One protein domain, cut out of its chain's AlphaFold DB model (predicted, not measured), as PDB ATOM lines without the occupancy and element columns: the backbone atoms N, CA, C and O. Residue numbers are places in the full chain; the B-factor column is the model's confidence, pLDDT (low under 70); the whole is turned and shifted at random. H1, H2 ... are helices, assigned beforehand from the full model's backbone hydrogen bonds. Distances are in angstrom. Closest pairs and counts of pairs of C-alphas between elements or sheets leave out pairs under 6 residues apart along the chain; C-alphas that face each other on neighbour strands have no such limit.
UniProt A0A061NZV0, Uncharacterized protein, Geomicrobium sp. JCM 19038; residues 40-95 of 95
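What this domain is: This is residues 40 to 95 of the 95 residues of an uncharacterized protein of Geomicrobium sp. JCM 19038 (UniProt A0A061NZV0). Three short helices, each turned at a wide angle to the other two, make a small triangle of centres, and a long tail without named elements loops out past the end of H3 and then folds back across one side of the three. The tail, residues 81 to 95, turns near Lys 83 and Gly 84, passes back along the end of H3 and runs on to the chain's last residue, Leu 95. The printed part has 56 residues with three named helices in the order H1, H2, H3 and no named strand, and its class is all helix. The whole is compact, with a radius of gyration of the C-alphas of 10.9 A and spans of 27 by 26 by 21 A.

How they stand to each other: The longest helix by residues is H3, residues 69 to 80. It is close to but not clearly touching H2, residues 58 to 65; their closest C-alphas, those of Gln 62 and Leu 72, are 6.5 A apart. The lines of H2 and H3 are about perpendicular, at 84 degrees, and their centres are 11.8 A apart. H3 is also close to but not clearly touching H1, residues 40 to 50, with the C-alphas of Asp 41 and Met 75 closest at 7.3 A. These two lines are about perpendicular too, at 75 degrees, with 12.8 A from centre to centre. H1 and H2 touch, with 6 pairs of C-alphas within 8 A, the closest being those of Asn 40 and Leu 65 at 7.1 A. H1 and H2 run opposite ways at a steep tilt of 63 degrees, with their centres 10.7 A apart. In H1, H2 and H3 every pair of O i and N i+4 is within hydrogen-bond range.

Where its parts are: H3 runs from Pro 69 to Ile 80, 16.5 A from first to last C-alpha, and ends with C-alpha 80 at (-2.464, -24.846, 2.848). H1 runs from Asn 40, whose C-alpha is at (-1.053, -27.108, -11.726), to Glu 50, a length of 15.2 A. H2, from Gln 58 to Leu 65, measures 10.6 A and begins with C-alpha 58 at (-6.729, -37.346, -2.817).

The domain as a whole: The printed part runs from residue 40 to residue 95 without a cut. The two C-alphas farthest apart are those of Lys 83 and Leu 95, at 31.8 A. The link from H1 to H2 is short, with 7 residues, and the link from H2 to H3 is tight, with 3. The C-alphas of residues 81 to 95 lie 7 to 21 A from the mean of the C-alphas. The mean pLDDT of the printed part is 89.9, and the model's confidence is under 70 at residues 93 to 95.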
ATOM      1  N   ASN A  40      -0.545 -25.968 -12.496       93.19
ATOM      2  CA  ASN A  40      -1.053 -27.108 -11.726       93.19
ATOM      3  C   ASN A  40      -1.783 -26.686 -10.442       93.19
ATOM      4  O   ASN A  40      -2.704 -27.380 -10.030       93.19
ATOM      5  N   ASP A  41      -1.398 -25.564  -9.822       94.69
ATOM      6  CA  ASP A  41      -2.138 -25.009  -8.681       94.69
ATOM      7  C   ASP A  41      -3.505 -24.500  -9.129       94.69
ATOM      8  O   ASP A  41      -4.510 -24.768  -8.479       94.69
ATOM      9  N   PHE A  42      -3.551 -23.826 -10.282       94.56
ATOM     10  CA  PHE A  42      -4.808 -23.419 -10.897       94.56
ATOM     11  C   PHE A  42      -5.713 -24.625 -11.167       94.56
ATOM     12  O   PHE A  42      -6.860 -24.620 -10.734       94.56
ATOM     13  N   TYR A  43      -5.204 -25.684 -11.806       95.06
ATOM     14  CA  TYR A  43      -6.005 -26.884 -12.050       95.06
ATOM     15  C   TYR A  43      -6.456 -27.566 -10.758       95.06
ATOM     16  O   TYR A  43      -7.591 -28.025 -10.684       95.06
ATOM     17  N   PHE A  44      -5.605 -27.604  -9.728       95.69
ATOM     18  CA  PHE A  44      -5.981 -28.135  -8.420       95.69
ATOM     19  C   PHE A  44      -7.203 -27.393  -7.873       95.69
ATOM     20  O   PHE A  44      -8.193 -28.023  -7.501       95.69
ATOM     21  N   LEU A  45      -7.131 -26.061  -7.830       95.25
ATOM     22  CA  LEU A  45      -8.193 -25.211  -7.294       95.25
ATOM     23  C   LEU A  45      -9.451 -25.257  -8.166       95.25
ATOM     24  O   LEU A  45     -10.551 -25.310  -7.629       95.25
ATOM     25  N   TYR A  46      -9.292 -25.304  -9.490       95.50
ATOM     26  CA  TYR A  46     -10.389 -25.454 -10.444       95.50
ATOM     27  C   TYR A  46     -11.162 -26.753 -10.196       95.50
ATOM     28  O   TYR A  46     -12.363 -26.716  -9.950       95.50
ATOM     29  N   PHE A  47     -10.480 -27.902 -10.180       95.56
ATOM     30  CA  PHE A  47     -11.152 -29.185  -9.961       95.56
ATOM     31  C   PHE A  47     -11.775 -29.285  -8.570       95.56
ATOM     32  O   PHE A  47     -12.849 -29.861  -8.430       95.56
ATOM     33  N   LEU A  48     -11.123 -28.725  -7.548       95.25
ATOM     34  CA  LEU A  48     -11.692 -28.677  -6.206       95.25
ATOM     35  C   LEU A  48     -12.950 -27.799  -6.153       95.25
ATOM     36  O   LEU A  48     -13.915 -28.184  -5.503       95.25
ATOM     37  N   GLY A  49     -12.948 -26.651  -6.834       94.88
ATOM     38  CA  GLY A  49     -14.086 -25.732  -6.896       94.88
ATOM     39  C   GLY A  49     -15.297 -26.308  -7.632       94.88
ATOM     40  O   GLY A  49     -16.423 -26.061  -7.210       94.88
ATOM     41  N   GLU A  50     -15.060 -27.116  -8.667       95.00
ATOM     42  CA  GLU A  50     -16.101 -27.808  -9.442       95.00
ATOM     43  C   GLU A  50     -16.641 -29.074  -8.752       95.00
ATOM     44  O   GLU A  50     -17.655 -29.634  -9.170       95.00
ATOM     45  N   ALA A  51     -15.966 -29.567  -7.711       94.00
ATOM     46  CA  ALA A  51     -16.373 -30.780  -7.018       94.00
ATOM     47  C   ALA A  51     -17.598 -30.557  -6.124       94.00
ATOM     48  O   ALA A  51     -17.770 -29.504  -5.502       94.00
ATOM     49  N   GLU A  52     -18.417 -31.599  -5.977       88.31
ATOM     50  CA  GLU A  52     -19.533 -31.587  -5.036       88.31
ATOM     51  C   GLU A  52     -19.024 -31.294  -3.613       88.31
ATOM     52  O   GLU A  52     -18.063 -31.902  -3.134       88.31
ATOM     53  N   ASN A  53     -19.650 -30.333  -2.931       89.25
ATOM     54  CA  ASN A  53     -19.232 -29.845  -1.610       89.25
ATOM     55  C   ASN A  53     -17.787 -29.301  -1.545       89.25
ATOM     56  O   ASN A  53     -17.207 -29.263  -0.454       89.25
ATOM     57  N   GLN A  54     -17.207 -28.914  -2.688       90.31
ATOM     58  CA  GLN A  54     -15.833 -28.416  -2.817       90.31
ATOM     59  C   GLN A  54     -14.800 -29.342  -2.159       90.31
ATOM     60  O   GLN A  54     -13.857 -28.909  -1.494       90.31
ATOM     61  N   ALA A  55     -15.024 -30.651  -2.281       92.56
ATOM     62  CA  ALA A  55     -14.202 -31.671  -1.659       92.56
ATOM     63  C   ALA A  55     -13.892 -32.779  -2.662       92.56
ATOM     64  O   ALA A  55     -14.779 -33.333  -3.304       92.56
ATOM     65  N   LEU A  56     -12.616 -33.143  -2.751       92.69
ATOM     66  CA  LEU A  56     -12.149 -34.252  -3.575       92.69
ATOM     67  C   LEU A  56     -11.331 -35.223  -2.743       92.69
ATOM     68  O   LEU A  56     -10.549 -34.826  -1.874       92.69
ATOM     69  N   GLN A  57     -11.463 -36.512  -3.054       92.06
ATOM     70  CA  GLN A  57     -10.541 -37.500  -2.517       92.06
ATOM     71  C   GLN A  57      -9.159 -37.305  -3.142       92.06
ATOM     72  O   GLN A  57      -9.028 -37.040  -4.339       92.06
ATOM     73  N   GLN A  58      -8.107 -37.519  -2.352       90.44
ATOM     74  CA  GLN A  58      -6.729 -37.346  -2.817       90.44
ATOM     75  C   GLN A  58      -6.420 -38.199  -4.061       90.44
ATOM     76  O   GLN A  58      -5.740 -37.726  -4.966       90.44
ATOM     77  N   ALA A  59      -6.961 -39.420  -4.140       90.81
ATOM     78  CA  ALA A  59      -6.784 -40.299  -5.296       90.81
ATOM     79  C   ALA A  59      -7.423 -39.736  -6.582       90.81
ATOM     80  O   ALA A  59      -6.821 -39.819  -7.651       90.81
ATOM     81  N   GLN A  60      -8.606 -39.116  -6.481       92.62
ATOM     82  CA  GLN A  60      -9.273 -38.476  -7.622       92.62
ATOM     83  C   GLN A  60      -8.459 -37.282  -8.117       92.62
ATOM     84  O   GLN A  60      -8.187 -37.160  -9.309       92.62
ATOM     85  N   LEU A  61      -8.005 -36.437  -7.192       92.06
ATOM     86  CA  LEU A  61      -7.214 -35.259  -7.526       92.06
ATOM     87  C   LEU A  61      -5.852 -35.631  -8.133       92.06
ATOM     88  O   LEU A  61      -5.387 -34.982  -9.067       92.06
ATOM     89  N   GLN A  62      -5.240 -36.714  -7.651       92.81
ATOM     90  CA  GLN A  62      -4.020 -37.264  -8.229       92.81
ATOM     91  C   GLN A  62      -4.221 -37.696  -9.689       92.81
ATOM     92  O   GLN A  62      -3.375 -37.392 -10.531       92.81
ATOM     93  N   ALA A  63      -5.331 -38.378  -9.985       92.62
ATOM     94  CA  ALA A  63      -5.662 -38.822 -11.335       92.62
ATOM     95  C   ALA A  63      -5.954 -37.640 -12.274       92.62
ATOM     96  O   ALA A  63      -5.414 -37.596 -13.377       92.62
ATOM     97  N   LEU A  64      -6.740 -36.658 -11.819       94.25
ATOM     98  CA  LEU A  64      -7.098 -35.466 -12.600       94.25
ATOM     99  C   LEU A  64      -5.875 -34.624 -12.979       94.25
ATOM    100  O   LEU A  64      -5.767 -34.156 -14.108       94.25
ATOM    101  N   LEU A  65      -4.935 -34.462 -12.046       92.94
ATOM    102  CA  LEU A  65      -3.715 -33.680 -12.261       92.94
ATOM    103  C   LEU A  65      -2.566 -34.499 -12.870       92.94
ATOM    104  O   LEU A  65      -1.517 -33.936 -13.171       92.94
ATOM    105  N   GLN A  66      -2.739 -35.819 -13.016       92.94
ATOM    106  CA  GLN A  66      -1.701 -36.765 -13.446       92.94
ATOM    107  C   GLN A  66      -0.383 -36.612 -12.662       92.94
ATOM    108  O   GLN A  66       0.718 -36.700 -13.208       92.94
ATOM    109  N   LEU A  67      -0.487 -36.359 -11.355       92.38
ATOM    110  CA  LEU A  67       0.666 -36.150 -10.479       92.38
ATOM    111  C   LEU A  67       1.063 -37.437  -9.755       92.38
ATOM    112  O   LEU A  67       0.250 -38.316  -9.478       92.38
ATOM    113  N   SER A  68       2.334 -37.530  -9.372       93.44
ATOM    114  CA  SER A  68       2.753 -38.537  -8.397       93.44
ATOM    115  C   SER A  68       2.222 -38.186  -6.995       93.44
ATOM    116  O   SER A  68       1.978 -37.006  -6.707       93.44
ATOM    117  N   PRO A  69       2.115 -39.160  -6.069       89.50
ATOM    118  CA  PRO A  69       1.670 -38.884  -4.701       89.50
ATOM    119  C   PRO A  69       2.553 -37.851  -3.986       89.50
ATOM    120  O   PRO A  69       2.062 -37.006  -3.239       89.50
ATOM    121  N   SER A  70       3.865 -37.881  -4.243       94.25
ATOM    122  CA  SER A  70       4.818 -36.939  -3.651       94.25
ATOM    123  C   SER A  70       4.679 -35.528  -4.224       94.25
ATOM    124  O   SER A  70       4.789 -34.556  -3.477       94.25
ATOM    125  N   ALA A  71       4.399 -35.392  -5.524       93.44
ATOM    126  CA  ALA A  71       4.134 -34.099  -6.141       93.44
ATOM    127  C   ALA A  71       2.831 -33.483  -5.613       93.44
ATOM    128  O   ALA A  71       2.838 -32.316  -5.220       93.44
ATOM    129  N   LEU A  72       1.762 -34.282  -5.520       94.19
ATOM    130  CA  LEU A  72       0.489 -33.835  -4.960       94.19
ATOM    131  C   LEU A  72       0.638 -33.424  -3.490       94.19
ATOM    132  O   LEU A  72       0.180 -32.354  -3.114       94.19
ATOM    133  N   SER A  73       1.350 -34.210  -2.674       92.81
ATOM    134  CA  SER A  73       1.588 -33.885  -1.260       92.81
ATOM    135  C   SER A  73       2.305 -32.542  -1.079       92.81
ATOM    136  O   SER A  73       1.848 -31.696  -0.308       92.81
ATOM    137  N   ARG A  74       3.385 -32.298  -1.840       93.44
ATOM    138  CA  ARG A  74       4.099 -31.008  -1.817       93.44
ATOM    139  C   ARG A  74       3.190 -29.847  -2.219       93.44
ATOM    140  O   ARG A  74       3.236 -28.797  -1.583       93.44
ATOM    141  N   MET A  75       2.363 -30.045  -3.244       94.75
ATOM    142  CA  MET A  75       1.398 -29.049  -3.709       94.75
ATOM    143  C   MET A  75       0.338 -28.747  -2.648       94.75
ATOM    144  O   MET A  75       0.121 -27.583  -2.331       94.75
ATOM    145  N   THR A  76      -0.256 -29.771  -2.035       93.62
ATOM    146  CA  THR A  76      -1.248 -29.594  -0.971       93.62
ATOM    147  C   THR A  76      -0.667 -28.833   0.218       93.62
ATOM    148  O   THR A  76      -1.288 -27.890   0.690       93.62
ATOM    149  N   THR A  77       0.535 -29.189   0.686       92.25
ATOM    150  CA  THR A  77       1.192 -28.465   1.787       92.25
ATOM    151  C   THR A  77       1.426 -26.998   1.432       92.25
ATOM    152  O   THR A  77       1.130 -26.129   2.243       92.25
ATOM    153  N   ARG A  78       1.898 -26.715   0.211       93.44
ATOM    154  CA  ARG A  78       2.107 -25.342  -0.266       93.44
ATOM    155  C   ARG A  78       0.807 -24.534  -0.317       93.44
ATOM    156  O   ARG A  78       0.830 -23.367   0.045       93.44
ATOM    157  N   LEU A  79      -0.296 -25.127  -0.780       94.50
ATOM    158  CA  LEU A  79      -1.592 -24.445  -0.895       94.50
ATOM    159  C   LEU A  79      -2.265 -24.210   0.469       94.50
ATOM    160  O   LEU A  79      -2.981 -23.224   0.626       94.50
ATOM    161  N   ILE A  80      -2.011 -25.068   1.464       93.75
ATOM    162  CA  ILE A  80      -2.464 -24.846   2.848       93.75
ATOM    163  C   ILE A  80      -1.743 -23.649   3.475       93.75
ATOM    164  O   ILE A  80      -2.356 -22.918   4.225       93.75
ATOM    165  N   SER A  81      -0.457 -23.427   3.194       90.69
ATOM    166  CA  SER A  81       0.317 -22.325   3.790       90.69
ATOM    167  C   SER A  81       0.602 -21.174   2.820       90.69
ATOM    168  O   SER A  81       1.571 -20.424   2.982       90.69
ATOM    169  N   TYR A  82      -0.219 -21.028   1.784       92.88
ATOM    170  CA  TYR A  82       0.030 -20.095   0.696       92.88
ATOM    171  C   TYR A  82      -0.086 -18.637   1.173       92.88
ATOM    172  O   TYR A  82      -1.158 -18.176   1.546       92.88
ATOM    173  N   LYS A  83       1.025 -17.886   1.153       88.12
ATOM    174  CA  LYS A  83       1.092 -16.465   1.571       88.12
ATOM    175  C   LYS A  83       0.454 -16.179   2.948       88.12
ATOM    176  O   LYS A  83      -0.079 -15.098   3.171       88.12
ATOM    177  N   GLY A  84       0.507 -17.142   3.872       83.81
ATOM    178  CA  GLY A  84      -0.125 -17.022   5.194       83.81
ATOM    179  C   GLY A  84      -1.652 -17.179   5.191       83.81
ATOM    180  O   GLY A  84      -2.287 -16.921   6.208       83.81
ATOM    181  N   LEU A  85      -2.231 -17.609   4.069       86.50
ATOM    182  CA  LEU A  85      -3.635 -17.960   3.894       86.50
ATOM    183  C   LEU A  85      -3.772 -19.470   3.676       86.50
ATOM    184  O   LEU A  85      -2.926 -20.099   3.039       86.50
ATOM    185  N   ASN A  86      -4.894 -20.026   4.130       88.75
ATOM    186  CA  ASN A  86      -5.283 -21.396   3.815       88.75
ATOM    187  C   ASN A  86      -6.165 -21.380   2.562       88.75
ATOM    188  O   ASN A  86      -7.362 -21.120   2.662       88.75
ATOM    189  N   LEU A  87      -5.594 -21.640   1.377       90.94
ATOM    190  CA  LEU A  87      -6.403 -21.742   0.150       90.94
ATOM    191  C   LEU A  87      -7.239 -23.022   0.115       90.94
ATOM    192  O   LEU A  87      -8.268 -23.075  -0.552       90.94
ATOM    193  N   ILE A  88      -6.767 -24.062   0.801       93.56
ATOM    194  CA  ILE A  88      -7.422 -25.363   0.900       93.56
ATOM    195  C   ILE A  88      -7.259 -25.908   2.315       93.56
ATOM    196  O   ILE A  88      -6.325 -25.544   3.032       93.56
ATOM    197  N   GLU A  89      -8.104 -26.866   2.675       91.69
ATOM    198  CA  GLU A  89      -8.020 -27.578   3.946       91.69
ATOM    199  C   GLU A  89      -8.085 -29.089   3.723       91.69
ATOM    200  O   GLU A  89      -8.795 -29.588   2.847       91.69
ATOM    201  N   LYS A  90      -7.348 -29.847   4.541       89.12
ATOM    202  CA  LYS A  90      -7.497 -31.303   4.593       89.12
ATOM    203  C   LYS A  90      -8.604 -31.646   5.577       89.12
ATOM    204  O   LYS A  90      -8.436 -31.469   6.781       89.12
ATOM    205  N   LYS A  91      -9.696 -32.226   5.083       86.50
ATOM    206  CA  LYS A  91     -10.651 -32.910   5.956       86.50
ATOM    207  C   LYS A  91     -10.022 -34.223   6.414       86.50
ATOM    208  O   LYS A  91      -9.819 -35.134   5.616       86.50
ATOM    209  N   VAL A  92      -9.680 -34.308   7.697       73.44
ATOM    210  CA  VAL A  92      -9.347 -35.590   8.322       73.44
ATOM    211  C   VAL A  92     -10.669 -36.310   8.537       73.44
ATOM    212  O   VAL A  92     -11.470 -35.878   9.365       73.44
ATOM    213  N   SER A  93     -10.921 -37.375   7.775       62.84
ATOM    214  CA  SER A  93     -12.051 -38.261   8.045       62.84
ATOM    215  C   SER A  93     -11.866 -38.840   9.446       62.84
ATOM    216  O   SER A  93     -10.999 -39.686   9.660       62.84
ATOM    217  N   ARG A  94     -12.632 -38.334  10.417       52.25
ATOM    218  CA  ARG A  94     -12.776 -38.988  11.716       52.25
ATOM    219  C   ARG A  94     -13.598 -40.252  11.477       52.25
ATOM    220  O   ARG A  94     -14.725 -40.151  10.995       52.25
ATOM    221  N   LEU A  95     -12.981 -41.401  11.738       41.88
ATOM    222  CA  LEU A  95     -13.694 -42.643  12.027       41.88
ATOM    223  C   LEU A  95     -14.363 -42.521  13.399       41.88
ATOM    224  O   LEU A  95     -13.753 -41.863  14.276       41.88
TER     225      LEU A  95